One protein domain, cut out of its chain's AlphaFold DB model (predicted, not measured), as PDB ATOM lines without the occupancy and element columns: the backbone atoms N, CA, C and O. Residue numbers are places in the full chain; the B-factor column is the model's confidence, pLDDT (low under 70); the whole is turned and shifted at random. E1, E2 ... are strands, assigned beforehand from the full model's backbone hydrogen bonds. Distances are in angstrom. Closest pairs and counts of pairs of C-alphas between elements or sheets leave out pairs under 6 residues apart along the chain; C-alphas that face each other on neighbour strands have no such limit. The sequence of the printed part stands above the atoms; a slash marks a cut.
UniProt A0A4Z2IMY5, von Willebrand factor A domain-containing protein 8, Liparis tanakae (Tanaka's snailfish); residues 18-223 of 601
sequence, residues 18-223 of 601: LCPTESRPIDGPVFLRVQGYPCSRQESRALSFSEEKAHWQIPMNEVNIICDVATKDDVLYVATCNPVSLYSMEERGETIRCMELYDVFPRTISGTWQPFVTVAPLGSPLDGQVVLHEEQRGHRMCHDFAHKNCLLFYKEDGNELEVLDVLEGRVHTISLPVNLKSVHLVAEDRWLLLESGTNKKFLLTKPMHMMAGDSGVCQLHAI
ATOM      1  N   LEU A  18      23.600   2.221   9.842       74.19
ATOM      2  CA  LEU A  18      22.460   2.261   8.948       74.19
ATOM      3  C   LEU A  18      22.905   2.909   7.639       74.19
ATOM      4  O   LEU A  18      23.437   4.018   7.658       74.19
ATOM      5  N   CYS A  19      22.706   2.204   6.533       69.75
ATOM      6  CA  CYS A  19      23.041   2.686   5.199       69.75
ATOM      7  C   CYS A  19      21.730   3.093   4.505       69.75
ATOM      8  O   CYS A  19      20.883   2.215   4.294       69.75
ATOM      9  N   PRO A  20      21.502   4.391   4.222       74.00
ATOM     10  CA  PRO A  20      20.291   4.839   3.541       74.00
ATOM     11  C   PRO A  20      20.241   4.280   2.117       74.00
ATOM     12  O   PRO A  20      21.278   3.985   1.522       74.00
ATOM     13  N   THR A  21      19.030   4.115   1.588       76.31
ATOM     14  CA  THR A  21      18.802   3.584   0.241       76.31
ATOM     15  C   THR A  21      17.855   4.491  -0.527       76.31
ATOM     16  O   THR A  21      16.730   4.728  -0.084       76.31
ATOM     17  N   GLU A  22      18.303   4.975  -1.681       80.31
ATOM     18  CA  GLU A  22      17.511   5.768  -2.624       80.31
ATOM     19  C   GLU A  22      17.207   4.934  -3.872       80.31
ATOM     20  O   GLU A  22      17.987   4.055  -4.227       80.31
ATOM     21  N   SER A  23      16.069   5.165  -4.534       80.50
ATOM     22  CA  SER A  23      15.678   4.420  -5.740       80.50
ATOM     23  C   SER A  23      15.411   5.365  -6.906       80.50
ATOM     24  O   SER A  23      14.693   6.354  -6.746       80.50
ATOM     25  N   ARG A  24      15.965   5.045  -8.081       82.06
ATOM     26  CA  ARG A  24      15.768   5.786  -9.336       82.06
ATOM     27  C   ARG A  24      15.313   4.850 -10.470       82.06
ATOM     28  O   ARG A  24      15.758   3.702 -10.500       82.06
ATOM     29  N   PRO A  25      14.430   5.299 -11.384       79.56
ATOM     30  CA  PRO A  25      14.033   4.514 -12.553       79.56
ATOM     31  C   PRO A  25      15.148   4.471 -13.609       79.56
ATOM     32  O   PRO A  25      15.978   5.379 -13.671       79.56
ATOM     33  N   ILE A  26      15.144   3.429 -14.438       80.38
ATOM     34  CA  ILE A  26      16.027   3.286 -15.606       80.38
ATOM     35  C   ILE A  26      15.337   3.867 -16.846       80.38
ATOM     36  O   ILE A  26      14.109   3.835 -16.957       80.38
ATOM     37  N   ASP A  27      16.130   4.393 -17.779       75.94
ATOM     38  CA  ASP A  27      15.642   4.890 -19.063       75.94
ATOM     39  C   ASP A  27      15.016   3.775 -19.925       75.94
ATOM     40  O   ASP A  27      15.333   2.590 -19.804       75.94
ATOM     41  N   GLY A  28      14.076   4.166 -20.790       68.38
ATOM     42  CA  GLY A  28      13.261   3.240 -21.580       68.38
ATOM     43  C   GLY A  28      14.038   2.419 -22.625       68.38
ATOM     44  O   GLY A  28      15.179   2.734 -22.961       68.38
ATOM     45  N   PRO A  29      13.409   1.368 -23.184       71.44
ATOM     46  CA  PRO A  29      14.080   0.433 -24.080       71.44
ATOM     47  C   PRO A  29      14.462   1.079 -25.418       71.44
ATOM     48  O   PRO A  29      13.674   1.802 -26.031       71.44
ATOM     49  N   VAL A  30      15.651   0.735 -25.912       76.62
ATOM     50  CA  VAL A  30      16.122   1.063 -27.263       76.62
ATOM     51  C   VAL A  30      16.083  -0.205 -28.113       76.62
ATOM     52  O   VAL A  30      16.558  -1.260 -27.696       76.62
ATOM     53  N   PHE A  31      15.515  -0.119 -29.317       77.00
ATOM     54  CA  PHE A  31      15.478  -1.248 -30.245       77.00
ATOM     55  C   PHE A  31      16.778  -1.333 -31.043       77.00
ATOM     56  O   PHE A  31      17.126  -0.408 -31.776       77.00
ATOM     57  N   LEU A  32      17.464  -2.468 -30.930       80.88
ATOM     58  CA  LEU A  32      18.730  -2.738 -31.606       80.88
ATOM     59  C   LEU A  32      18.557  -3.852 -32.639       80.88
ATOM     60  O   LEU A  32      17.771  -4.785 -32.460       80.88
ATOM     61  N   ARG A  33      19.288  -3.752 -33.751       83.12
ATOM     62  CA  ARG A  33      19.206  -4.724 -34.845       83.12
ATOM     63  C   ARG A  33      20.103  -5.928 -34.557       83.12
ATOM     64  O   ARG A  33      21.306  -5.767 -34.384       83.12
ATOM     65  N   VAL A  34      19.527  -7.127 -34.613       87.31
ATOM     66  CA  VAL A  34      20.263  -8.400 -34.545       87.31
ATOM     67  C   VAL A  34      20.510  -8.928 -35.958       87.31
ATOM     68  O   VAL A  34      19.591  -8.976 -36.780       87.31
ATOM     69  N   GLN A  35      21.747  -9.321 -36.249       89.44
ATOM     70  CA  GLN A  35      22.167  -9.921 -37.515       89.44
ATOM     71  C   GLN A  35      22.576 -11.380 -37.291       89.44
ATOM     72  O   GLN A  35      23.190 -11.692 -36.279       89.44
ATOM     73  N   GLY A  36      22.220 -12.278 -38.209       88.88
ATOM     74  CA  GLY A  36      22.579 -13.697 -38.137       88.88
ATOM     75  C   GLY A  36      23.632 -14.058 -39.177       88.88
ATOM     76  O   GLY A  36      23.484 -13.697 -40.344       88.88
ATOM     77  N   TYR A  37      24.657 -14.796 -38.763       87.38
ATOM     78  CA  TYR A  37      25.745 -15.271 -39.610       87.38
ATOM     79  C   TYR A  37      25.843 -16.800 -39.545       87.38
ATOM     80  O   TYR A  37      25.793 -17.357 -38.445       87.38
ATOM     81  N   PRO A  38      25.995 -17.499 -40.686       84.62
ATOM     82  CA  PRO A  38      26.222 -18.939 -40.681       84.62
ATOM     83  C   PRO A  38      27.569 -19.261 -40.025       84.62
ATOM     84  O   PRO A  38      28.559 -18.560 -40.241       84.62
ATOM     85  N   CYS A  39      27.608 -20.325 -39.229       78.62
ATOM     86  CA  CYS A  39      28.766 -20.700 -38.431       78.62
ATOM     87  C   CYS A  39      29.225 -22.129 -38.749       78.62
ATOM     88  O   CYS A  39      28.432 -23.068 -38.729       78.62
ATOM     89  N   SER A  40      30.523 -22.307 -39.015       73.88
ATOM     90  CA  SER A  40      31.130 -23.625 -39.226       73.88
ATOM     91  C   SER A  40      31.604 -24.211 -37.894       73.88
ATOM     92  O   SER A  40      32.773 -24.068 -37.534       73.88
ATOM     93  N   ARG A  41      30.705 -24.879 -37.164       79.75
ATOM     94  CA  ARG A  41      31.054 -25.631 -35.951       79.75
ATOM     95  C   ARG A  41      31.846 -26.891 -36.312       79.75
ATOM     96  O   ARG A  41      31.397 -27.696 -37.124       79.75
ATOM     97  N   GLN A  42      33.004 -27.072 -35.690       79.56
ATOM     98  CA  GLN A  42      33.840 -28.262 -35.837       79.56
ATOM     99  C   GLN A  42      33.815 -29.061 -34.532       79.56
ATOM    100  O   GLN A  42      34.109 -28.532 -33.464       79.56
ATOM    101  N   GLU A  43      33.422 -30.333 -34.616       77.50
ATOM    102  CA  GLU A  43      33.447 -31.258 -33.478       77.50
ATOM    103  C   GLU A  43      34.888 -31.682 -33.194       77.50
ATOM    104  O   GLU A  43      35.559 -32.246 -34.064       77.50
ATOM    105  N   SER A  44      35.341 -31.479 -31.962       66.94
ATOM    106  CA  SER A  44      36.676 -31.884 -31.541       66.94
ATOM    107  C   SER A  44      36.585 -33.257 -30.884       66.94
ATOM    108  O   SER A  44      36.123 -33.423 -29.763       66.94
ATOM    109  N   ARG A  45      37.014 -34.297 -31.606       57.72
ATOM    110  CA  ARG A  45      37.302 -35.617 -31.020       57.72
ATOM    111  C   ARG A  45      38.805 -35.740 -30.831       57.72
ATOM    112  O   ARG A  45      39.474 -36.448 -31.581       57.72
ATOM    113  N   ALA A  46      39.352 -35.000 -29.875       47.53
ATOM    114  CA  ALA A  46      40.774 -35.088 -29.594       47.53
ATOM    115  C   ALA A  46      41.086 -36.398 -28.846       47.53
ATOM    116  O   ALA A  46      40.507 -36.700 -27.808       47.53
ATOM    117  N   LEU A  47      42.034 -37.180 -29.369       46.00
ATOM    118  CA  LEU A  47      42.612 -38.346 -28.676       46.00
ATOM    119  C   LEU A  47      43.652 -37.938 -27.611       46.00
ATOM    120  O   LEU A  47      44.138 -38.782 -26.864       46.00
ATOM    121  N   SER A  48      44.001 -36.651 -27.559       46.50
ATOM    122  CA  SER A  48      45.062 -36.060 -26.733       46.50
ATOM    123  C   SER A  48      44.571 -34.973 -25.766       46.50
ATOM    124  O   SER A  48      45.318 -34.592 -24.871       46.50
ATOM    125  N   PHE A  49      43.334 -34.495 -25.925       39.56
ATOM    126  CA  PHE A  49      42.691 -33.455 -25.116       39.56
ATOM    127  C   PHE A  49      41.335 -34.007 -24.660       39.56
ATOM    128  O   PHE A  49      40.481 -34.278 -25.496       39.56
ATOM    129  N   SER A  50      41.127 -34.237 -23.363       51.88
ATOM    130  CA  SER A  50      39.889 -34.867 -22.873       51.88
ATOM    131  C   SER A  50      38.715 -33.896 -22.673       51.88
ATOM    132  O   SER A  50      37.634 -34.354 -22.315       51.88
ATOM    133  N   GLU A  51      38.906 -32.585 -22.881       57.03
ATOM    134  CA  GLU A  51      37.940 -31.541 -22.479       57.03
ATOM    135  C   GLU A  51      37.403 -30.646 -23.618       57.03
ATOM    136  O   GLU A  51      36.363 -30.015 -23.439       57.03
ATOM    137  N   GLU A  52      38.027 -30.598 -24.806       64.81
ATOM    138  CA  GLU A  52      37.499 -29.791 -25.923       64.81
ATOM    139  C   GLU A  52      36.388 -30.549 -26.667       64.81
ATOM    140  O   GLU A  52      36.647 -31.545 -27.340       64.81
ATOM    141  N   LYS A  53      35.144 -30.062 -26.559       69.19
ATOM    142  CA  LYS A  53      33.958 -30.660 -27.199       69.19
ATOM    143  C   LYS A  53      33.793 -30.219 -28.659       69.19
ATOM    144  O   LYS A  53      33.545 -31.049 -29.527       69.19
ATOM    145  N   ALA A  54      33.914 -28.921 -28.935       75.38
ATOM    146  CA  ALA A  54      33.792 -28.331 -30.268       75.38
ATOM    147  C   ALA A  54      34.341 -26.900 -30.280       75.38
ATOM    148  O   ALA A  54      34.355 -26.243 -29.242       75.38
ATOM    149  N   HIS A  55      34.703 -26.400 -31.459       82.00
ATOM    150  CA  HIS A  55      35.074 -25.001 -31.666       82.00
ATOM    151  C   HIS A  55      34.399 -24.425 -32.917       82.00
ATOM    152  O   HIS A  55      33.923 -25.148 -33.797       82.00
ATOM    153  N   TRP A  56      34.346 -23.100 -32.995       81.56
ATOM    154  CA  TRP A  56      33.829 -22.374 -34.148       81.56
ATOM    155  C   TRP A  56      34.501 -21.011 -34.289       81.56
ATOM    156  O   TRP A  56      35.077 -20.482 -33.341       81.56
ATOM    157  N   GLN A  57      34.405 -20.432 -35.484       83.31
ATOM    158  CA  GLN A  57      34.961 -19.118 -35.785       83.31
ATOM    159  C   GLN A  57      33.867 -18.046 -35.725       83.31
ATOM    160  O   GLN A  57      32.828 -18.168 -36.378       83.31
ATOM    161  N   ILE A  58      34.101 -16.996 -34.934       84.62
ATOM    162  CA  ILE A  58      33.216 -15.830 -34.833       84.62
ATOM    163  C   ILE A  58      33.557 -14.856 -35.974       84.62
ATOM    164  O   ILE A  58      34.743 -14.598 -36.193       84.62
ATOM    165  N   PRO A  59      32.565 -14.310 -36.702       82.44
ATOM    166  CA  PRO A  59      32.785 -13.369 -37.800       82.44
ATOM    167  C   PRO A  59      33.115 -11.961 -37.272       82.44
ATOM    168  O   PRO A  59      32.347 -11.024 -37.462       82.44
ATOM    169  N   MET A  60      34.244 -11.828 -36.578       81.62
ATOM    170  CA  MET A  60      34.759 -10.555 -36.062       81.62
ATOM    171  C   MET A  60      35.841  -9.979 -36.984       81.62
ATOM    172  O   MET A  60      36.543 -10.724 -37.669       81.62
ATOM    173  N   ASN A  61      35.990  -8.654 -37.000       77.06
ATOM    174  CA  ASN A  61      37.052  -7.986 -37.750       77.06
ATOM    175  C   ASN A  61      38.400  -8.145 -37.034       77.06
ATOM    176  O   ASN A  61      38.450  -8.271 -35.815       77.06
ATOM    177  N   GLU A  62      39.511  -8.039 -37.767       76.94
ATOM    178  CA  GLU A  62      40.876  -8.157 -37.208       76.94
ATOM    179  C   GLU A  62      41.188  -7.139 -36.095       76.94
ATOM    180  O   GLU A  62      42.099  -7.339 -35.298       76.94
ATOM    181  N   VAL A  63      40.436  -6.037 -36.044       79.69
ATOM    182  CA  VAL A  63      40.585  -4.972 -35.043       79.69
ATOM    183  C   VAL A  63      39.733  -5.183 -33.788       79.69
ATOM    184  O   VAL A  63      39.910  -4.439 -32.820       79.69
ATOM    185  N   ASN A  64      38.815  -6.159 -33.799       81.38
ATOM    186  CA  ASN A  64      37.980  -6.482 -32.650       81.38
ATOM    187  C   ASN A  64      38.803  -7.187 -31.568       81.38
ATOM    188  O   ASN A  64      39.597  -8.082 -31.849       81.38
ATOM    189  N   ILE A  65      38.552  -6.824 -30.314       85.31
ATOM    190  CA  ILE A  65      39.166  -7.454 -29.142       85.31
ATOM    191  C   ILE A  65      38.039  -8.036 -28.296       85.31
ATOM    192  O   ILE A  65      37.066  -7.343 -28.022       85.31
ATOM    193  N   ILE A  66      38.144  -9.301 -27.889       88.81
ATOM    194  CA  ILE A  66      37.175  -9.918 -26.974       88.81
ATOM    195  C   ILE A  66      37.378  -9.323 -25.576       88.81
ATOM    196  O   ILE A  66      38.487  -9.366 -25.047       88.81
ATOM    197  N   CYS A  67      36.318  -8.763 -24.995       87.25
ATOM    198  CA  CYS A  67      36.337  -8.183 -23.652       87.25
ATOM    199  C   CYS A  67      35.926  -9.191 -22.586       87.25
ATOM    200  O   CYS A  67      36.582  -9.275 -21.554       87.25
ATOM    201  N   ASP A  68      34.842  -9.926 -22.835       90.38
ATOM    202  CA  ASP A  68      34.263 -10.841 -21.859       90.38
ATOM    203  C   ASP A  68      33.438 -11.938 -22.543       90.38
ATOM    204  O   ASP A  68      32.929 -11.764 -23.659       90.38
ATOM    205  N   VAL A  69      33.323 -13.080 -21.869       91.38
ATOM    206  CA  VAL A  69      32.618 -14.271 -22.339       91.38
ATOM    207  C   VAL A  69      31.787 -14.844 -21.199       91.38
ATOM    208  O   VAL A  69      32.318 -15.229 -20.161       91.38
ATOM    209  N   ALA A  70      30.483 -14.983 -21.422       91.19
ATOM    210  CA  ALA A  70      29.558 -15.544 -20.444       91.19
ATOM    211  C   ALA A  70      28.730 -16.677 -21.052       91.19
ATOM    212  O   ALA A  70      28.455 -16.692 -22.251       91.19
ATOM    213  N   THR A  71      28.304 -17.632 -20.226       90.00
ATOM    214  CA  THR A  71      27.454 -18.748 -20.663       90.00
ATOM    215  C   THR A  71      26.219 -18.864 -19.785       90.00
ATOM    216  O   THR A  71      26.289 -18.665 -18.572       90.00
ATOM    217  N   LYS A  72      25.080 -19.183 -20.401       85.75
ATOM    218  CA  LYS A  72      23.851 -19.552 -19.695       85.75
ATOM    219  C   LYS A  72      22.954 -20.400 -20.598       85.75
ATOM    220  O   LYS A  72      22.764 -20.040 -21.752       85.75
ATOM    221  N   ASP A  73      22.378 -21.473 -20.047       84.00
ATOM    222  CA  ASP A  73      21.402 -22.358 -20.710       84.00
ATOM    223  C   ASP A  73      21.829 -22.774 -22.126       84.00
ATOM    224  O   ASP A  73      21.100 -22.591 -23.097       84.00
ATOM    225  N   ASP A  74      23.057 -23.286 -22.243       85.75
ATOM    226  CA  ASP A  74      23.688 -23.695 -23.505       85.75
ATOM    227  C   ASP A  74      23.874 -22.559 -24.535       85.75
ATOM    228  O   ASP A  74      24.180 -22.820 -25.696       85.75
ATOM    229  N   VAL A  75      23.743 -21.291 -24.132       88.50
ATOM    230  CA  VAL A  75      24.052 -20.116 -24.956       88.50
ATOM    231  C   VAL A  75      25.361 -19.481 -24.495       88.50
ATOM    232  O   VAL A  75      25.526 -19.139 -23.322       88.50
ATOM    233  N   LEU A  76      26.286 -19.294 -25.433       90.88
ATOM    234  CA  LEU A  76      27.506 -18.514 -25.275       90.88
ATOM    235  C   LEU A  76      27.241 -17.066 -25.691       90.88
ATOM    236  O   LEU A  76      26.723 -16.827 -26.780       90.88
ATOM    237  N   TYR A  77      27.663 -16.118 -24.864       92.69
ATOM    238  CA  TYR A  77      27.683 -14.689 -25.150       92.69
ATOM    239  C   TYR A  77      29.132 -14.206 -25.179       92.69
ATOM    240  O   TYR A  77      29.892 -14.492 -24.257       92.69
ATOM    241  N   VAL A  78      29.513 -13.470 -26.219       92.31
ATOM    242  CA  VAL A  78      30.863 -12.915 -26.390       92.31
ATOM    243  C   VAL A  78      30.738 -11.421 -26.641       92.31
ATOM    244  O   VAL A  78      30.178 -11.015 -27.661       92.31
ATOM    245  N   ALA A  79      31.247 -10.600 -25.725       91.38
ATOM    246  CA  ALA A  79      31.355  -9.161 -25.927       91.38
ATOM    247  C   ALA A  79      32.722  -8.810 -26.507       91.38
ATOM    248  O   ALA A  79      33.755  -9.293 -26.042       91.38
ATOM    249  N   THR A  80      32.732  -7.935 -27.503       89.19
ATOM    250  CA  THR A  80      33.955  -7.379 -28.084       89.19
ATOM    251  C   THR A  80      33.994  -5.872 -27.913       89.19
ATOM    252  O   THR A  80      32.948  -5.240 -27.788       89.19
ATOM    253  N   CYS A  81      35.183  -5.280 -27.999       84.38
ATOM    254  CA  CYS A  81      35.378  -3.858 -28.245       84.38
ATOM    255  C   CYS A  81      36.039  -3.617 -29.611       84.38
ATOM    256  O   CYS A  81      36.540  -4.537 -30.265       84.38
ATOM    257  N   ASN A  82      35.997  -2.353 -30.044       79.38
ATOM    258  CA  ASN A  82      36.542  -1.861 -31.311       79.38
ATOM    259  C   ASN A  82      35.983  -2.534 -32.592       79.38
ATOM    260  O   ASN A  82      36.744  -3.164 -33.330       79.38
ATOM    261  N   PRO A  83      34.683  -2.359 -32.916       80.88
ATOM    262  CA  PRO A  83      33.624  -1.680 -32.153       80.88
ATOM    263  C   PRO A  83      32.995  -2.557 -31.057       80.88
ATOM    264  O   PRO A  83      33.210  -3.770 -31.010       80.88
ATOM    265  N   VAL A  84      32.213  -1.937 -30.162       87.44
ATOM    266  CA  VAL A  84      31.466  -2.681 -29.137       87.44
ATOM    267  C   VAL A  84      30.373  -3.508 -29.806       87.44
ATOM    268  O   VAL A  84      29.495  -2.946 -30.460       87.44
ATOM    269  N   SER A  85      30.448  -4.831 -29.668       89.75
ATOM    270  CA  SER A  85      29.489  -5.780 -30.249       89.75
ATOM    271  C   SER A  85      29.218  -6.924 -29.283       89.75
ATOM    272  O   SER A  85      30.091  -7.299 -28.500       89.75
ATOM    273  N   LEU A  86      28.020  -7.495 -29.359       92.25
ATOM    274  CA  LEU A  86      27.636  -8.695 -28.626       92.25
ATOM    275  C   LEU A  86      27.313  -9.813 -29.615       92.25
ATOM    276  O   LEU A  86      26.386  -9.694 -30.418       92.25
ATOM    277  N   TYR A  87      28.040 -10.918 -29.509       92.25
ATOM    278  CA  TYR A  87      27.762 -12.148 -30.236       92.25
ATOM    279  C   TYR A  87      27.067 -13.143 -29.311       92.25
ATOM    280  O   TYR A  87      27.442 -13.267 -28.146       92.25
ATOM    281  N   SER A  88      26.077 -13.875 -29.816       92.12
ATOM    282  CA  SER A  88      25.463 -14.997 -29.109       92.12
ATOM    283  C   SER A  88      25.342 -16.238 -29.988       92.12
ATOM    284  O   SER A  88      25.090 -16.152 -31.193       92.12
ATOM    285  N   MET A  89      25.552 -17.404 -29.379       89.38
ATOM    286  CA  MET A  89      25.579 -18.693 -30.064       89.38
ATOM    287  C   MET A  89      25.036 -19.797 -29.159       89.38
ATOM    288  O   MET A  89      25.478 -19.937 -28.026       89.38
ATOM    289  N   GLU A  90      24.109 -20.602 -29.666       87.69
ATOM    290  CA  GLU A  90      23.644 -21.817 -28.983       87.69
ATOM    291  C   GLU A  90      24.661 -22.955 -29.184       87.69
ATOM    292  O   GLU A  90      25.195 -23.116 -30.280       87.69
ATOM    293  N   GLU A  91      24.901 -23.787 -28.165       80.00
ATOM    294  CA  GLU A  91      25.915 -24.859 -28.155       80.00
ATOM    295  C   GLU A  91      25.789 -25.809 -29.360       80.00
ATOM    296  O   GLU A  91      26.783 -26.297 -29.908       80.00
ATOM    297  N   ARG A  92      24.546 -26.067 -29.780       81.50
ATOM    298  CA  ARG A  92      24.190 -26.930 -30.918       81.50
ATOM    299  C   ARG A  92      23.681 -26.150 -32.133       81.50
ATOM    300  O   ARG A  92      23.178 -26.763 -33.070       81.50
ATOM    301  N   GLY A  93      23.758 -24.823 -32.100       81.31
ATOM    302  CA  GLY A  93      23.315 -23.964 -33.189       81.31
ATOM    303  C   GLY A  93      24.282 -23.975 -34.376       81.31
ATOM    304  O   GLY A  93      25.442 -24.360 -34.256       81.31
ATOM    305  N   GLU A  94      23.806 -23.502 -35.527       84.00
ATOM    306  CA  GLU A  94      24.621 -23.269 -36.736       84.00
ATOM    307  C   GLU A  94      24.667 -21.777 -37.116       84.00
ATOM    308  O   GLU A  94      25.162 -21.399 -38.178       84.00
ATOM    309  N   THR A  95      24.109 -20.901 -36.277       88.25
ATOM    310  CA  THR A  95      23.977 -19.465 -36.553       88.25
ATOM    311  C   THR A  95      24.476 -18.649 -35.374       88.25
ATOM    312  O   THR A  95      23.917 -18.739 -34.283       88.25
ATOM    313  N   ILE A  96      25.467 -17.795 -35.622       90.38
ATOM    314  CA  ILE A  96      25.906 -16.776 -34.668       90.38
ATOM    315  C   ILE A  96      25.025 -15.546 -34.854       90.38
ATOM    316  O   ILE A  96      24.891 -15.027 -35.963       90.38
ATOM    317  N   ARG A  97      24.434 -15.061 -33.765       91.56
ATOM    318  CA  ARG A  97      23.714 -13.788 -33.737       91.56
ATOM    319  C   ARG A  97      24.684 -12.699 -33.290       91.56
ATOM    320  O   ARG A  97      25.439 -12.909 -32.354       91.56
ATOM    321  N   CYS A  98      24.676 -11.553 -33.953       91.44
ATOM    322  CA  CYS A  98      25.508 -10.398 -33.638       91.44
ATOM    323  C   CYS A  98      24.626  -9.160 -33.467       91.44
ATOM    324  O   CYS A  98      23.708  -8.922 -34.258       91.44
ATOM    325  N   MET A  99      24.917  -8.374 -32.437       90.81
ATOM    326  CA  MET A  99      24.334  -7.068 -32.183       90.81
ATOM    327  C   MET A  99      25.459  -6.038 -32.089       90.81
ATOM    328  O   MET A  99      26.324  -6.126 -31.222       90.81
ATOM    329  N   GLU A 100      25.422  -5.056 -32.979       87.75
ATOM    330  CA  GLU A 100      26.357  -3.933 -33.006       87.75
ATOM    331  C   GLU A 100      25.882  -2.846 -32.034       87.75
ATOM    332  O   GLU A 100      24.722  -2.429 -32.085       87.75
ATOM    333  N   LEU A 101      26.763  -2.386 -31.144       86.69
ATOM    334  CA  LEU A 101      26.411  -1.515 -30.012       86.69
ATOM    335  C   LEU A 101      27.125  -0.157 -30.045       86.69
ATOM    336  O   LEU A 101      27.084   0.595 -29.071       86.69
ATOM    337  N   TYR A 102      27.750   0.196 -31.171       75.50
ATOM    338  CA  TYR A 102      28.493   1.452 -31.337       75.50
ATOM    339  C   TYR A 102      27.629   2.727 -31.225       75.50
ATOM    340  O   TYR A 102      28.181   3.817 -31.086       75.50
ATOM    341  N   ASP A 103      26.299   2.610 -31.331       77.06
ATOM    342  CA  ASP A 103      25.346   3.716 -31.139       77.06
ATOM    343  C   ASP A 103      24.906   3.872 -29.670       77.06
ATOM    344  O   ASP A 103      24.350   4.905 -29.300       77.06
ATOM    345  N   VAL A 104      25.158   2.858 -28.831       79.88
ATOM    346  CA  VAL A 104      24.798   2.834 -27.403       79.88
ATOM    347  C   VAL A 104      26.003   3.185 -26.534       79.88
ATOM    348  O   VAL A 104      25.887   3.989 -25.612       79.88
ATOM    349  N   PHE A 105      27.171   2.620 -26.849       78.50
ATOM    350  CA  PHE A 105      28.423   2.947 -26.169       78.50
ATOM    351  C   PHE A 105      29.079   4.146 -26.877       78.50
ATOM    352  O   PHE A 105      29.279   4.099 -28.095       78.50
ATOM    353  N   PRO A 106      29.397   5.243 -26.164       64.69
ATOM    354  CA  PRO A 106      29.903   6.465 -26.782       64.69
ATOM    355  C   PRO A 106      31.217   6.218 -27.536       64.69
ATOM    356  O   PRO A 106      32.139   5.580 -27.030       64.69
ATOM    357  N   ARG A 107      31.333   6.764 -28.756       55.56
ATOM    358  CA  ARG A 107      32.568   6.677 -29.550       55.56
ATOM    359  C   ARG A 107      33.726   7.348 -28.818       55.56
ATOM    360  O   ARG A 107      33.629   8.503 -28.403       55.56
ATOM    361  N   THR A 108      34.873   6.682 -28.796       52.75
ATOM    362  CA  THR A 108      36.160   7.326 -28.555       52.75
ATOM    363  C   THR A 108      36.456   8.334 -29.660       52.75
ATOM    364  O   THR A 108      36.926   7.990 -30.740       52.75
ATOM    365  N   ILE A 109      36.190   9.613 -29.396       47.25
ATOM    366  CA  ILE A 109      36.612  10.724 -30.269       47.25
ATOM    367  C   ILE A 109      38.116  11.033 -30.084       47.25
ATOM    368  O   ILE A 109      38.720  11.717 -30.906       47.25
ATOM    369  N   SER A 110      38.775  10.475 -29.063       49.66
ATOM    370  CA  SER A 110      40.231  10.539 -28.883       49.66
ATOM    371  C   SER A 110      40.795   9.126 -28.717       49.66
ATOM    372  O   SER A 110      40.381   8.389 -27.826       49.66
ATOM    373  N   GLY A 111      41.701   8.715 -29.609       50.91
ATOM    374  CA  GLY A 111      42.202   7.339 -29.770       50.91
ATOM    375  C   GLY A 111      43.069   6.780 -28.632       50.91
ATOM    376  O   GLY A 111      44.091   6.159 -28.904       50.91
ATOM    377  N   THR A 112      42.681   6.989 -27.373       53.75
ATOM    378  CA  THR A 112      43.431   6.563 -26.178       53.75
ATOM    379  C   THR A 112      42.592   5.737 -25.194       53.75
ATOM    380  O   THR A 112      43.125   5.286 -24.183       53.75
ATOM    381  N   TRP A 113      41.293   5.532 -25.443       55.69
ATOM    382  CA  TRP A 113      40.413   4.777 -24.542       55.69
ATOM    383  C   TRP A 113      39.819   3.540 -25.234       55.69
ATOM    384  O   TRP A 113      39.320   3.613 -26.354       55.69
ATOM    385  N   GLN A 114      39.925   2.387 -24.577       58.62
ATOM    386  CA  GLN A 114      39.321   1.128 -25.008       58.62
ATOM    387  C   GLN A 114      38.287   0.743 -23.946       58.62
ATOM    388  O   GLN A 114      38.687   0.518 -22.799       58.62
ATOM    389  N   PRO A 115      36.984   0.727 -24.267       63.09
ATOM    390  CA  PRO A 115      35.974   0.280 -23.319       63.09
ATOM    391  C   PRO A 115      36.142  -1.223 -23.076       63.09
ATOM    392  O   PRO A 115      36.217  -2.003 -24.027       63.09
ATOM    393  N   PHE A 116      36.224  -1.624 -21.808       75.81
ATOM    394  CA  PHE A 116      36.145  -3.026 -21.402       75.81
ATOM    395  C   PHE A 116      34.700  -3.311 -21.021       75.81
ATOM    396  O   PHE A 116      34.179  -2.701 -20.092       75.81
ATOM    397  N   VAL A 117      34.037  -4.184 -21.775       86.38
ATOM    398  CA  VAL A 117      32.629  -4.517 -21.547       86.38
ATOM    399  C   VAL A 117      32.525  -5.892 -20.907       86.38
ATOM    400  O   VAL A 117      33.047  -6.855 -21.460       86.38
ATOM    401  N   THR A 118      31.826  -5.976 -19.779       89.44
ATOM    402  CA  THR A 118      31.482  -7.228 -19.096       89.44
ATOM    403  C   THR A 118      30.034  -7.625 -19.372       89.44
ATOM    404  O   THR A 118      29.167  -6.767 -19.567       89.44
ATOM    405  N   VAL A 119      29.767  -8.932 -19.419       92.56
ATOM    406  CA  VAL A 119      28.479  -9.528 -19.791       92.56
ATOM    407  C   VAL A 119      27.909 -10.326 -18.629       92.56
ATOM    408  O   VAL A 119      28.538 -11.241 -18.107       92.56
ATOM    409  N   ALA A 120      26.657 -10.049 -18.279       92.88
ATOM    410  CA  ALA A 120      25.935 -10.775 -17.244       92.88
ATOM    411  C   ALA A 120      24.604 -11.335 -17.775       92.88
ATOM    412  O   ALA A 120      23.621 -10.594 -17.874       92.88
ATOM    413  N   PRO A 121      24.537 -12.636 -18.117       92.44
ATOM    414  CA  PRO A 121      23.287 -13.296 -18.481       92.44
ATOM    415  C   PRO A 121      22.307 -13.368 -17.307       92.44
ATOM    416  O   PRO A 121      22.675 -13.752 -16.194       92.44
ATOM    417  N   LEU A 122      21.047 -13.015 -17.565       90.75
ATOM    418  CA  LEU A 122      19.992 -12.922 -16.554       90.75
ATOM    419  C   LEU A 122      19.221 -14.225 -16.382       90.75
ATOM    420  O   LEU A 122      19.184 -15.045 -17.291       90.75
ATOM    421  N   GLY A 123      18.614 -14.396 -15.206       86.56
ATOM    422  CA  GLY A 123      17.771 -15.501 -14.734       86.56
ATOM    423  C   GLY A 123      16.326 -15.493 -15.233       86.56
ATOM    424  O   GLY A 123      15.825 -14.453 -15.640       86.56
ATOM    425  N   SER A 124      15.597 -16.603 -15.070       83.94
ATOM    426  CA  SER A 124      14.129 -16.612 -15.212       83.94
ATOM    427  C   SER A 124      13.490 -15.521 -14.337       83.94
ATOM    428  O   SER A 124      13.890 -15.375 -13.177       83.94
ATOM    429  N   PRO A 125      12.493 -14.757 -14.831       85.38
ATOM    430  CA  PRO A 125      11.802 -14.887 -16.126       85.38
ATOM    431  C   PRO A 125      12.460 -14.133 -17.305       85.38
ATOM    432  O   PRO A 125      11.852 -14.005 -18.364       85.38
ATOM    433  N   LEU A 126      13.667 -13.594 -17.132       85.38
ATOM    434  CA  LEU A 126      14.417 -12.811 -18.123       85.38
ATOM    435  C   LEU A 126      15.395 -13.684 -18.934       85.38
ATOM    436  O   LEU A 126      16.458 -13.219 -19.348       85.38
ATOM    437  N   ASP A 127      15.064 -14.958 -19.149       83.75
ATOM    438  CA  ASP A 127      15.918 -15.880 -19.899       83.75
ATOM    439  C   ASP A 127      16.191 -15.354 -21.319       83.75
ATOM    440  O   ASP A 127      15.304 -14.841 -22.005       83.75
ATOM    441  N   GLY A 128      17.449 -15.454 -21.753       82.81
ATOM    442  CA  GLY A 128      17.912 -14.914 -23.038       82.81
ATOM    443  C   GLY A 128      18.237 -13.414 -23.034       82.81
ATOM    444  O   GLY A 128      18.658 -12.890 -24.065       82.81
ATOM    445  N   GLN A 129      18.071 -12.719 -21.906       87.62
ATOM    446  CA  GLN A 129      18.507 -11.331 -21.742       87.62
ATOM    447  C   GLN A 129      19.880 -11.263 -21.065       87.62
ATOM    448  O   GLN A 129      20.236 -12.112 -20.244       87.62
ATOM    449  N   VAL A 130      20.652 -10.229 -21.398       90.50
ATOM    450  CA  VAL A 130      21.968  -9.970 -20.805       90.50
ATOM    451  C   VAL A 130      22.095  -8.503 -20.412       90.50
ATOM    452  O   VAL A 130      21.534  -7.629 -21.073       90.50
ATOM    453  N   VAL A 131      22.864  -8.237 -19.360       90.44
ATOM    454  CA  VAL A 131      23.310  -6.887 -19.000       90.44
ATOM    455  C   VAL A 131      24.746  -6.708 -19.465       90.44
ATOM    456  O   VAL A 131      25.583  -7.585 -19.256       90.44
ATOM    457  N   LEU A 132      25.012  -5.575 -20.109       89.88
ATOM    458  CA  LEU A 132      26.345  -5.171 -20.540       89.88
ATOM    459  C   LEU A 132      26.799  -3.989 -19.695       89.88
ATOM    460  O   LEU A 132      26.075  -2.998 -19.585       89.88
ATOM    461  N   HIS A 133      27.992  -4.088 -19.120       88.88
ATOM    462  CA  HIS A 133      28.572  -3.028 -18.305       88.88
ATOM    463  C   HIS A 133      29.914  -2.591 -18.872       88.88
ATOM    464  O   HIS A 133      30.804  -3.406 -19.076       88.88
ATOM    465  N   GLU A 134      30.066  -1.292 -19.105       85.75
ATOM    466  CA  GLU A 134      31.352  -0.699 -19.447       85.75
ATOM    467  C   GLU A 134      32.154  -0.399 -18.182       85.75
ATOM    468  O   GLU A 134      31.809   0.492 -17.403       85.75
ATOM    469  N   GLU A 135      33.262  -1.107 -18.003       77.69
ATOM    470  CA  GLU A 135      34.195  -0.862 -16.916       77.69
ATOM    471  C   GLU A 135      34.982   0.433 -17.176       77.69
ATOM    472  O   GLU A 135      35.909   0.502 -17.988       77.69
ATOM    473  N   GLN A 136      34.622   1.497 -16.456       72.38
ATOM    474  CA  GLN A 136      35.341   2.773 -16.462       72.38
ATOM    475  C   GLN A 136      36.128   2.951 -15.163       72.38
ATOM    476  O   GLN A 136      35.535   2.820 -14.100       72.38
ATOM    477  N   ARG A 137      37.422   3.323 -15.231       67.81
ATOM    478  CA  ARG A 137      38.357   3.586 -14.097       67.81
ATOM    479  C   ARG A 137      37.729   3.451 -12.694       67.81
ATOM    480  O   ARG A 137      37.273   4.438 -12.112       67.81
ATOM    481  N   GLY A 138      37.731   2.222 -12.177       72.00
ATOM    482  CA  GLY A 138      37.302   1.877 -10.819       72.00
ATOM    483  C   GLY A 138      35.837   1.452 -10.664       72.00
ATOM    484  O   GLY A 138      35.507   0.924  -9.612       72.00
ATOM    485  N   HIS A 139      34.960   1.630 -11.654       83.31
ATOM    486  CA  HIS A 139      33.597   1.083 -11.621       83.31
ATOM    487  C   HIS A 139      33.631  -0.398 -11.978       83.31
ATOM    488  O   HIS A 139      34.261  -0.783 -12.962       83.31
ATOM    489  N   ARG A 140      32.970  -1.213 -11.161       86.25
ATOM    490  CA  ARG A 140      32.913  -2.661 -11.321       86.25
ATOM    491  C   ARG A 140      31.490  -3.165 -11.162       86.25
ATOM    492  O   ARG A 140      30.724  -2.638 -10.354       86.25
ATOM    493  N   MET A 141      31.188  -4.236 -11.888       89.69
ATOM    494  CA  MET A 141      29.956  -5.008 -11.772       89.69
ATOM    495  C   MET A 141      30.245  -6.338 -11.069       89.69
ATOM    496  O   MET A 141      31.052  -7.136 -11.535       89.69
ATOM    497  N   CYS A 142      29.551  -6.613  -9.968       87.94
ATOM    498  CA  CYS A 142      29.491  -7.939  -9.364       87.94
ATOM    499  C   CYS A 142      28.289  -8.690  -9.950       87.94
ATOM    500  O   CYS A 142      27.137  -8.353  -9.665       87.94
ATOM    501  N   HIS A 143      28.562  -9.716 -10.755       86.62
ATOM    502  CA  HIS A 143      27.548 -10.466 -11.503       86.62
ATOM    503  C   HIS A 143      27.394 -11.932 -11.054       86.62
ATOM    504  O   HIS A 143      26.709 -12.707 -11.720       86.62
ATOM    505  N   ASP A 144      27.956 -12.317  -9.899       83.81
ATOM    506  CA  ASP A 144      27.890 -13.688  -9.350       83.81
ATOM    507  C   ASP A 144      26.443 -14.212  -9.204       83.81
ATOM    508  O   ASP A 144      26.166 -15.403  -9.363       83.81
ATOM    509  N   PHE A 145      25.492 -13.306  -8.940       84.25
ATOM    510  CA  PHE A 145      24.061 -13.602  -8.811       84.25
ATOM    511  C   PHE A 145      23.209 -13.073  -9.980       84.25
ATOM    512  O   PHE A 145      21.987 -12.976  -9.849       84.25
ATOM    513  N   ALA A 146      23.804 -12.805 -11.148       85.75
ATOM    514  CA  ALA A 146      23.068 -12.358 -12.338       85.75
ATOM    515  C   ALA A 146      21.983 -13.359 -12.783       85.75
ATOM    516  O   ALA A 146      20.878 -12.964 -13.148       85.75
ATOM    517  N   HIS A 147      22.234 -14.663 -12.616       82.75
ATOM    518  CA  HIS A 147      21.256 -15.738 -12.838       82.75
ATOM    519  C   HIS A 147      20.027 -15.680 -11.906       82.75
ATOM    520  O   HIS A 147      19.071 -16.425 -12.109       82.75
ATOM    521  N   LYS A 148      20.046 -14.819 -10.882       80.81
ATOM    522  CA  LYS A 148      18.918 -14.500  -9.991       80.81
ATOM    523  C   LYS A 148      18.406 -13.071 -10.185       80.81
ATOM    524  O   LYS A 148      17.687 -12.564  -9.331       80.81
ATOM    525  N   ASN A 149      18.786 -12.419 -11.285       83.94
ATOM    526  CA  ASN A 149      18.416 -11.047 -11.642       83.94
ATOM    527  C   ASN A 149      18.889  -9.988 -10.636       83.94
ATOM    528  O   ASN A 149      18.292  -8.921 -10.537       83.94
ATOM    529  N   CYS A 150      19.963 -10.280  -9.894       81.81
ATOM    530  CA  CYS A 150      20.564  -9.360  -8.939       81.81
ATOM    531  C   CYS A 150      21.960  -8.966  -9.420       81.81
ATOM    532  O   CYS A 150      22.844  -9.816  -9.549       81.81
ATOM    533  N   LEU A 151      22.140  -7.675  -9.685       87.50
ATOM    534  CA  LEU A 151      23.388  -7.089 -10.159       87.50
ATOM    535  C   LEU A 151      23.781  -5.948  -9.228       87.50
ATOM    536  O   LEU A 151      22.953  -5.101  -8.895       87.50
ATOM    537  N   LEU A 152      25.042  -5.938  -8.807       89.62
ATOM    538  CA  LEU A 152      25.581  -4.914  -7.922       89.62
ATOM    539  C   LEU A 152      26.708  -4.175  -8.632       89.62
ATOM    540  O   LEU A 152      27.626  -4.801  -9.153       89.62
ATOM    541  N   PHE A 153      26.671  -2.853  -8.594       91.50
ATOM    542  CA  PHE A 153      27.710  -1.984  -9.116       91.50
ATOM    543  C   PHE A 153      28.329  -1.190  -7.978       91.50
ATOM    544  O   PHE A 153      27.654  -0.791  -7.027       91.50
ATOM    545  N   TYR A 154      29.631  -0.960  -8.063       92.06
ATOM    546  CA  TYR A 154      30.332  -0.099  -7.123       92.06
ATOM    547  C   TYR A 154      31.521   0.565  -7.796       92.06
ATOM    548  O   TYR A 154      31.991   0.123  -8.843       92.06
ATOM    549  N   LYS A 155      32.025   1.623  -7.167       90.31
ATOM    550  CA  LYS A 155      33.253   2.290  -7.579       90.31
ATOM    551  C   LYS A 155      34.335   2.074  -6.529       90.31
ATOM    552  O   LYS A 155      34.094   2.314  -5.348       90.31
ATOM    553  N   GLU A 156      35.521   1.653  -6.951       86.94
ATOM    554  CA  GLU A 156      36.722   1.630  -6.118       86.94
ATOM    555  C   GLU A 156      37.001   3.024  -5.547       86.94
ATOM    556  O   GLU A 156      36.865   4.040  -6.231       86.94
ATOM    557  N   ASP A 157      37.341   3.060  -4.261       87.62
ATOM    558  CA  ASP A 157      37.444   4.249  -3.413       87.62
ATOM    559  C   ASP A 157      36.155   5.090  -3.300       87.62
ATOM    560  O   ASP A 157      36.152   6.126  -2.631       87.62
ATOM    561  N   GLY A 158      35.046   4.640  -3.892       90.00
ATOM    562  CA  GLY A 158      33.712   5.202  -3.713       90.00
ATOM    563  C   GLY A 158      33.027   4.669  -2.457       90.00
ATOM    564  O   GLY A 158      33.406   3.640  -1.904       90.00
ATOM    565  N   ASN A 159      31.996   5.367  -1.998       91.88
ATOM    566  CA  ASN A 159      31.243   5.033  -0.789       91.88
ATOM    567  C   ASN A 159      29.785   4.657  -1.092       91.88
ATOM    568  O   ASN A 159      28.928   4.762  -0.221       91.88
ATOM    569  N   GLU A 160      29.483   4.245  -2.320       91.31
ATOM    570  CA  GLU A 160      28.130   3.911  -2.762       91.31
ATOM    571  C   GLU A 160      28.105   2.543  -3.439       91.31
ATOM    572  O   GLU A 160      29.058   2.141  -4.114       91.31
ATOM    573  N   LEU A 161      26.997   1.835  -3.237       90.75
ATOM    574  CA  LEU A 161      26.650   0.604  -3.933       90.75
ATOM    575  C   LEU A 161      25.367   0.829  -4.720       90.75
ATOM    576  O   LEU A 161      24.393   1.311  -4.156       90.75
ATOM    577  N   GLU A 162      25.328   0.427  -5.981       89.19
ATOM    578  CA  GLU A 162      24.127   0.505  -6.808       89.19
ATOM    579  C   GLU A 162      23.623  -0.905  -7.119       89.19
ATOM    580  O   GLU A 162      24.310  -1.700  -7.751       89.19
ATOM    581  N   VAL A 163      22.423  -1.237  -6.657       88.25
ATOM    582  CA  VAL A 163      21.768  -2.523  -6.917       88.25
ATOM    583  C   VAL A 163      20.785  -2.330  -8.056       88.25
ATOM    584  O   VAL A 163      19.843  -1.548  -7.935       88.25
ATOM    585  N   LEU A 164      20.991  -3.041  -9.155       86.19
ATOM    586  CA  LEU A 164      20.090  -3.027 -10.295       86.19
ATOM    587  C   LEU A 164      19.021  -4.109 -10.125       86.19
ATOM    588  O   LEU A 164      19.326  -5.302 -10.157       86.19
ATOM    589  N   ASP A 165      17.771  -3.673  -9.982       79.38
ATOM    590  CA  ASP A 165      16.585  -4.513 -10.096       79.38
ATOM    591  C   ASP A 165      16.059  -4.432 -11.532       79.38
ATOM    592  O   ASP A 165      15.406  -3.465 -11.942       79.38
ATOM    593  N   VAL A 166      16.382  -5.457 -12.320       77.12
ATOM    594  CA  VAL A 166      15.999  -5.514 -13.735       77.12
ATOM    595  C   VAL A 166      14.496  -5.768 -13.908       77.12
ATOM    596  O   VAL A 166      13.920  -5.340 -14.904       77.12
ATOM    597  N   LEU A 167      13.840  -6.431 -12.949       78.69
ATOM    598  CA  LEU A 167      12.412  -6.750 -13.040       78.69
ATOM    599  C   LEU A 167      11.549  -5.511 -12.798       78.69
ATOM    600  O   LEU A 167      10.554  -5.312 -13.496       78.69
ATOM    601  N   GLU A 168      11.937  -4.671 -11.838       77.75
ATOM    602  CA  GLU A 168      11.260  -3.400 -11.569       77.75
ATOM    603  C   GLU A 168      11.763  -2.242 -12.445       77.75
ATOM    604  O   GLU A 168      11.139  -1.177 -12.469       77.75
ATOM    605  N   GLY A 169      12.879  -2.422 -13.160       78.19
ATOM    606  CA  GLY A 169      13.509  -1.364 -13.950       78.19
ATOM    607  C   GLY A 169      14.034  -0.226 -13.072       78.19
ATOM    608  O   GLY A 169      13.868   0.954 -13.400       78.19
ATOM    609  N   ARG A 170      14.616  -0.573 -11.919       82.69
ATOM    610  CA  ARG A 170      15.054   0.374 -10.888       82.69
ATOM    611  C   ARG A 170      16.494   0.134 -10.472       82.69
ATOM    612  O   ARG A 170      16.979  -0.991 -10.450       82.69
ATOM    613  N   VAL A 171      17.157   1.212 -10.075       85.19
ATOM    614  CA  VAL A 171      18.461   1.165  -9.413       85.19
ATOM    615  C   VAL A 171      18.297   1.663  -7.987       85.19
ATOM    616  O   VAL A 171      17.731   2.735  -7.765       85.19
ATOM    617  N   HIS A 172      18.786   0.884  -7.028       85.56
ATOM    618  CA  HIS A 172      18.814   1.227  -5.613       85.56
ATOM    619  C   HIS A 172      20.234   1.598  -5.192       85.56
ATOM    620  O   HIS A 172      21.115   0.741  -5.171       85.56
ATOM    621  N   THR A 173      20.461   2.856  -4.826       88.38
ATOM    622  CA  THR A 173      21.761   3.342  -4.353       88.38
ATOM    623  C   THR A 173      21.814   3.260  -2.832       88.38
ATOM    624  O   THR A 173      21.002   3.879  -2.149       88.38
ATOM    625  N   ILE A 174      22.762   2.496  -2.294       89.06
ATOM    626  CA  ILE A 174      23.032   2.342  -0.865       89.06
ATOM    627  C   ILE A 174      24.281   3.155  -0.524       89.06
ATOM    628  O   ILE A 174      25.386   2.803  -0.943       89.06
ATOM    629  N   SER A 175      24.127   4.212   0.273       88.06
ATOM    630  CA  SER A 175      25.267   5.015   0.731       88.06
ATOM    631  C   SER A 175      25.931   4.366   1.943       88.06
ATOM    632  O   SER A 175      25.282   4.058   2.946       88.06
ATOM    633  N   LEU A 176      27.243   4.181   1.869       90.31
ATOM    634  CA  LEU A 176      28.053   3.547   2.895       90.31
ATOM    635  C   LEU A 176      28.867   4.579   3.691       90.31
ATOM    636  O   LEU A 176      29.303   5.600   3.158       90.31
ATOM    637  N   PRO A 177      29.146   4.293   4.972       85.88
ATOM    638  CA  PRO A 177      30.011   5.115   5.815       85.88
ATOM    639  C   PRO A 177      31.514   4.866   5.581       85.88
ATOM    640  O   PRO A 177      32.332   5.410   6.323       85.88
ATOM    641  N   VAL A 178      31.877   4.012   4.619       87.12
ATOM    642  CA  VAL A 178      33.251   3.583   4.318       87.12
ATOM    643  C   VAL A 178      33.505   3.652   2.815       87.12
ATOM    644  O   VAL A 178      32.582   3.450   2.028       87.12
ATOM    645  N   ASN A 179      34.760   3.884   2.427       90.81
ATOM    646  CA  ASN A 179      35.177   3.827   1.027       90.81
ATOM    647  C   ASN A 179      35.544   2.390   0.656       90.81
ATOM    648  O   ASN A 179      36.239   1.708   1.411       90.81
ATOM    649  N   LEU A 180      35.079   1.930  -0.495       90.31
ATOM    650  CA  LEU A 180      35.158   0.545  -0.931       90.31
ATOM    651  C   LEU A 180      36.449   0.258  -1.688       90.31
ATOM    652  O   LEU A 180      36.730   0.875  -2.708       90.31
ATOM    653  N   LYS A 181      37.167  -0.774  -1.255       86.75
ATOM    654  CA  LYS A 181      38.253  -1.385  -2.022       86.75
ATOM    655  C   LYS A 181      37.725  -2.492  -2.926       86.75
ATOM    656  O   LYS A 181      38.038  -2.541  -4.109       86.75
ATOM    657  N   SER A 182      36.934  -3.401  -2.359       87.12
ATOM    658  CA  SER A 182      36.294  -4.488  -3.097       87.12
ATOM    659  C   SER A 182      35.013  -4.956  -2.419       87.12
ATOM    660  O   SER A 182      34.816  -4.759  -1.214       87.12
ATOM    661  N   VAL A 183      34.149  -5.586  -3.210       87.62
ATOM    662  CA  VAL A 183      32.858  -6.121  -2.778       87.62
ATOM    663  C   VAL A 183      32.734  -7.567  -3.243       87.62
ATOM    664  O   VAL A 183      33.067  -7.882  -4.382       87.62
ATOM    665  N   HIS A 184      32.259  -8.445  -2.363       86.88
ATOM    666  CA  HIS A 184      32.057  -9.863  -2.656       86.88
ATOM    667  C   HIS A 184      30.658 -10.302  -2.221       86.88
ATOM    668  O   HIS A 184      30.271 -10.140  -1.059       86.88
ATOM    669  N   LEU A 185      29.900 -10.882  -3.148       83.81
ATOM    670  CA  LEU A 185      28.537 -11.334  -2.896       83.81
ATOM    671  C   LEU A 185      28.572 -12.738  -2.262       83.81
ATOM    672  O   LEU A 185      28.690 -13.742  -2.951       83.81
ATOM    673  N   VAL A 186      28.495 -12.823  -0.929       81.94
ATOM    674  CA  VAL A 186      28.586 -14.108  -0.197       81.94
ATOM    675  C   VAL A 186      27.247 -14.849  -0.190       81.94
ATOM    676  O   VAL A 186      27.200 -16.075  -0.248       81.94
ATOM    677  N   ALA A 187      26.149 -14.103  -0.109       78.56
ATOM    678  CA  ALA A 187      24.787 -14.587  -0.274       78.56
ATOM    679  C   ALA A 187      23.928 -13.472  -0.879       78.56
ATOM    680  O   ALA A 187      24.337 -12.309  -0.900       78.56
ATOM    681  N   GLU A 188      22.712 -13.805  -1.309       71.62
ATOM    682  CA  GLU A 188      21.764 -12.817  -1.837       71.62
ATOM    683  C   GLU A 188      21.577 -11.641  -0.876       71.62
ATOM    684  O   GLU A 188      21.550 -10.492  -1.305       71.62
ATOM    685  N   ASP A 189      21.482 -11.919   0.426       75.94
ATOM    686  CA  ASP A 189      21.230 -10.945   1.483       75.94
ATOM    687  C   ASP A 189      22.466 -10.499   2.265       75.94
ATOM    688  O   ASP A 189      22.328  -9.709   3.202       75.94
ATOM    689  N   ARG A 190      23.660 -10.994   1.912       82.00
ATOM    690  CA  ARG A 190      24.890 -10.771   2.684       82.00
ATOM    691  C   ARG A 190      26.083 -10.523   1.784       82.00
ATOM    692  O   ARG A 190      26.546 -11.431   1.093       82.00
ATOM    693  N   TRP A 191      26.633  -9.318   1.853       87.00
ATOM    694  CA  TRP A 191      27.758  -8.905   1.017       87.00
ATOM    695  C   TRP A 191      28.950  -8.528   1.887       87.00
ATOM    696  O   TRP A 191      28.814  -7.812   2.878       87.00
ATOM    697  N   LEU A 192      30.123  -9.043   1.539       87.94
ATOM    698  CA  LEU A 192      31.373  -8.752   2.223       87.94
ATOM    699  C   LEU A 192      32.038  -7.552   1.546       87.94
ATOM    700  O   LEU A 192      32.345  -7.601   0.358       87.94
ATOM    701  N   LEU A 193      32.270  -6.490   2.309       88.94
ATOM    702  CA  LEU A 193      32.888  -5.250   1.853       88.94
ATOM    703  C   LEU A 193      34.280  -5.116   2.476       88.94
ATOM    704  O   LEU A 193      34.445  -5.320   3.684       88.94
ATOM    705  N   LEU A 194      35.273  -4.751   1.670       88.06
ATOM    706  CA  LEU A 194      36.601  -4.367   2.149       88.06
ATOM    707  C   LEU A 194      36.752  -2.849   2.072       88.06
ATOM    708  O   LEU A 194      36.525  -2.257   1.021       88.06
ATOM    709  N   GLU A 195      37.175  -2.230   3.172       86.19
ATOM    710  CA  GLU A 195      37.429  -0.788   3.238       86.19
ATOM    711  C   GLU A 195      38.799  -0.421   2.638       86.19
ATOM    712  O   GLU A 195      39.827  -1.034   2.952       86.19
ATOM    713  N   SER A 196      38.817   0.621   1.806       84.50
ATOM    714  CA  SER A 196      40.033   1.227   1.261       84.50
ATOM    715  C   SER A 196      40.894   1.864   2.352       84.50
ATOM    716  O   SER A 196      40.411   2.474   3.303       84.50
ATOM    717  N   GLY A 197      42.213   1.720   2.227       82.81
ATOM    718  CA  GLY A 197      43.197   2.265   3.168       82.81
ATOM    719  C   GLY A 197      43.403   1.434   4.440       82.81
ATOM    720  O   GLY A 197      44.547   1.210   4.825       82.81
ATOM    721  N   THR A 198      42.342   0.929   5.077       79.81
ATOM    722  CA  THR A 198      42.457   0.156   6.335       79.81
ATOM    723  C   THR A 198      42.420  -1.364   6.137       79.81
ATOM    724  O   THR A 198      42.834  -2.098   7.035       79.81
ATOM    725  N   ASN A 199      41.904  -1.842   4.996       79.38
ATOM    726  CA  ASN A 199      41.594  -3.250   4.714       79.38
ATOM    727  C   ASN A 199      40.666  -3.919   5.750       79.38
ATOM    728  O   ASN A 199      40.658  -5.146   5.881       79.38
ATOM    729  N   LYS A 200      39.874  -3.143   6.502       77.69
ATOM    730  CA  LYS A 200      38.877  -3.706   7.418       77.69
ATOM    731  C   LYS A 200      37.747  -4.373   6.640       77.69
ATOM    732  O   LYS A 200      37.318  -3.884   5.598       77.69
ATOM    733  N   LYS A 201      37.259  -5.491   7.181       82.88
ATOM    734  CA  LYS A 201      36.178  -6.291   6.600       82.88
ATOM    735  C   LYS A 201      34.850  -5.918   7.249       82.88
ATOM    736  O   LYS A 201      34.742  -5.872   8.477       82.88
ATOM    737  N   PHE A 202      33.831  -5.712   6.430       82.56
ATOM    738  CA  PHE A 202      32.469  -5.450   6.873       82.56
ATOM    739  C   PHE A 202      31.491  -6.399   6.182       82.56
ATOM    740  O   PHE A 202      31.663  -6.731   5.017       82.56
ATOM    741  N   LEU A 203      30.452  -6.826   6.891       84.56
ATOM    742  CA  LEU A 203      29.327  -7.563   6.334       84.56
ATOM    743  C   LEU A 203      28.144  -6.609   6.195       84.56
ATOM    744  O   LEU A 203      27.657  -6.097   7.201       84.56
ATOM    745  N   LEU A 204      27.668  -6.380   4.978       83.81
ATOM    746  CA  LEU A 204      26.411  -5.690   4.725       83.81
ATOM    747  C   LEU A 204      25.282  -6.720   4.665       83.81
ATOM    748  O   LEU A 204      25.385  -7.707   3.940       83.81
ATOM    749  N   THR A 205      24.213  -6.497   5.425       79.56
ATOM    750  CA  THR A 205      23.014  -7.343   5.416       79.56
ATOM    751  C   THR A 205      21.807  -6.557   4.924       79.56
ATOM    752  O   THR A 205      21.490  -5.511   5.508       79.56
ATOM    753  N   LYS A 206      21.116  -7.081   3.904       70.12
ATOM    754  CA  LYS A 206      19.847  -6.530   3.405       70.12
ATOM    755  C   LYS A 206      18.656  -7.213   4.100       70.12
ATOM    756  O   LYS A 206      18.730  -8.408   4.390       70.12
ATOM    757  N   PRO A 207      17.548  -6.510   4.376       60.41
ATOM    758  CA  PRO A 207      16.330  -7.158   4.856       60.41
ATOM    759  C   PRO A 207      15.764  -8.108   3.784       60.41
ATOM    760  O   PRO A 207      15.678  -7.759   2.608       60.41
ATOM    761  N   MET A 208      15.387  -9.328   4.182       43.19
ATOM    762  CA  MET A 208      15.009 -10.414   3.258       43.19
ATOM    763  C   MET A 208      13.659 -10.233   2.530       43.19
ATOM    764  O   MET A 208      13.333 -11.047   1.674       43.19
ATOM    765  N   HIS A 209      12.901  -9.163   2.783       45.34
ATOM    766  CA  HIS A 209      11.649  -8.875   2.077       45.34
ATOM    767  C   HIS A 209      11.521  -7.378   1.784       45.34
ATOM    768  O   HIS A 209      11.059  -6.620   2.632       45.34
ATOM    769  N   MET A 210      11.901  -6.949   0.581       42.41
ATOM    770  CA  MET A 210      11.392  -5.698   0.015       42.41
ATOM    771  C   MET A 210      10.104  -6.038  -0.737       42.41
ATOM    772  O   MET A 210      10.134  -6.427  -1.896       42.41
ATOM    773  N   MET A 211       8.964  -5.984  -0.045       30.22
ATOM    774  CA  MET A 211       7.685  -5.782  -0.727       30.22
ATOM    775  C   MET A 211       7.602  -4.296  -1.081       30.22
ATOM    776  O   MET A 211       8.019  -3.456  -0.281       30.22
ATOM    777  N   ALA A 212       7.084  -3.982  -2.269       35.62
ATOM    778  CA  ALA A 212       6.955  -2.623  -2.783       35.62
ATOM    779  C   ALA A 212       6.403  -1.651  -1.718       35.62
ATOM    780  O   ALA A 212       5.225  -1.714  -1.366       35.62
ATOM    781  N   GLY A 213       7.259  -0.755  -1.211       40.06
ATOM    782  CA  GLY A 213       6.855   0.357  -0.344       40.06
ATOM    783  C   GLY A 213       7.670   0.588   0.932       40.06
ATOM    784  O   GLY A 213       7.593   1.696   1.453       40.06
ATOM    785  N   ASP A 214       8.469  -0.370   1.416       38.38
ATOM    786  CA  ASP A 214       9.282  -0.177   2.631       38.38
ATOM    787  C   ASP A 214      10.765   0.057   2.297       38.38
ATOM    788  O   ASP A 214      11.449  -0.809   1.745       38.38
ATOM    789  N   SER A 215      11.285   1.235   2.662       46.25
ATOM    790  CA  SER A 215      12.707   1.592   2.591       46.25
ATOM    791  C   SER A 215      13.503   0.838   3.664       46.25
ATOM    792  O   SER A 215      13.916   1.373   4.693       46.25
ATOM    793  N   GLY A 216      13.691  -0.461   3.437       54.31
ATOM    794  CA  GLY A 216      14.453  -1.338   4.316       54.31
ATOM    795  C   GLY A 216      15.909  -0.886   4.429       54.31
ATOM    796  O   GLY A 216      16.695  -1.062   3.505       54.31
ATOM    797  N   VAL A 217      16.275  -0.313   5.575       64.69
ATOM    798  CA  VAL A 217      17.621   0.217   5.823       64.69
ATOM    799  C   VAL A 217      18.638  -0.924   5.904       64.69
ATOM    800  O   VAL A 217      18.528  -1.810   6.758       64.69
ATOM    801  N   CYS A 218      19.649  -0.897   5.034       75.75
ATOM    802  CA  CYS A 218      20.726  -1.883   5.045       75.75
ATOM    803  C   CYS A 218      21.601  -1.708   6.295       75.75
ATOM    804  O   CYS A 218      21.878  -0.587   6.730       75.75
ATOM    805  N   GLN A 219      22.042  -2.822   6.888       79.94
ATOM    806  CA  GLN A 219      22.876  -2.802   8.095       79.94
ATOM    807  C   GLN A 219      24.297  -3.241   7.771       79.94
ATOM    808  O   GLN A 219      24.499  -4.325   7.226       79.94
ATOM    809  N   LEU A 220      25.275  -2.425   8.156       82.06
ATOM    810  CA  LEU A 220      26.694  -2.733   8.018       82.06
ATOM    811  C   LEU A 220      27.282  -3.180   9.364       82.06
ATOM    812  O   LEU A 220      27.176  -2.467  10.367       82.06
ATOM    813  N   HIS A 221      27.927  -4.347   9.374       78.88
ATOM    814  CA  HIS A 221      28.524  -4.975  10.555       78.88
ATOM    815  C   HIS A 221      30.039  -5.090  10.379       78.88
ATOM    816  O   HIS A 221      30.504  -5.701   9.424       78.88
ATOM    817  N   ALA A 222      30.833  -4.548  11.302       76.12
ATOM    818  CA  ALA A 222      32.284  -4.745  11.280       76.12
ATOM    819  C   ALA A 222      32.647  -6.182  11.697       76.12
ATOM    820  O   ALA A 222      32.188  -6.655  12.740       76.12
ATOM    821  N   ILE A 223      33.494  -6.856  10.918       74.75
ATOM    822  CA  ILE A 223      34.000  -8.196  11.236       74.75
ATOM    823  C   ILE A 223      35.347  -8.050  11.953       74.75
ATOM    824  O   ILE A 223      36.273  -7.433  11.429       74.75
TER     825      ILE A 223
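What this domain is: This is residues 18 to 223 of the 601 residues of the protein "von Willebrand factor A domain-containing protein 8" of Liparis tanakae (Tanaka's snailfish) (UniProt A0A4Z2IMY5). Four twisted antiparallel units of strands follow one another in a row along the longest axis: the sheet E2 E6 E5 E4 E3, the hairpin E7 and E8, the sheet E1 E12 E11 E10 E9, and the sheet E13 E14 E15 E16, the last two face to face as a sandwich. E1 and E2, with residues 26 to 33 between them, run along one side past the hairpin and join the third unit to the first. The printed part has 206 residues with 16 named strands, E1 to E16 in order, and no named helix; the class is all strand, though under half of the residues, 95, are in named elements. It is only just compact, close to loose, with a radius of gyration of the C-alphas of 19.6 A and spans of 55 by 45 by 37 A.

Where its parts are: Find C-alpha 21 at (18.802, 3.584, 0.241); there E1 begins and runs to residue 25. E2 is residues 34 to 38. Find C-alpha 65 at (39.166, -7.454, -29.142), where E3 begins, residues 65 to 72, 21.7 A long. Read on through E4, 75 to 81, 20.1 A long, E5, 85 to 90, E6, 95 to 100, E7, 116 to 121, E8, 130 to 135, and E9, 139 to 142. Then come E10, 150 to 155, E11, 160 to 165, E12, 170 to 175, E13, 180 to 187, 18.4 A long, E14, 190 to 195, E15, 201 to 205, and E16, 218 to 222, which ends at C-alpha 222 (32.284, -4.745, 11.280).

How they stand to each other: E3 to E6, E9 to E12 and E13 to E16 are meanders, each strand the antiparallel neighbour of the one before. Look for N 67 and O 79, 2.8 A, between E3 and E4, and N 35 and O 98, 2.8 A, where E2 is the antiparallel neighbour of E6. The closest C-alphas of E3 and E7 are those of Asp 68 and Thr 118, 5.3 A apart. In the hairpin E7 and E8, N 118 and O 133 are 2.9 A apart. Edge strand E1 has N 22 and O 173 of E12 at 3.0 A. In the sandwich, two sheets face to face, the planes are 10 degrees apart; the closest C-alphas of E10 and E13 are those of Lys 155 and Leu 180, 7.1 A. Between E15 and E16, N 203 and O 221 are 2.8 A apart.

The domain as a whole: The C-alphas farthest apart are those of Leu 47 and Gly 213, 59.8 A. The printed part has no cut. The links E2 to E3, E6 to E7 and E15 to E16 are long. Look there for pLDDT under 70: 34 printed residues are under 70, among them residues 44 to 53, 106 to 115 and 207 to 217 in these links; the mean pLDDT of the printed part is 79.1.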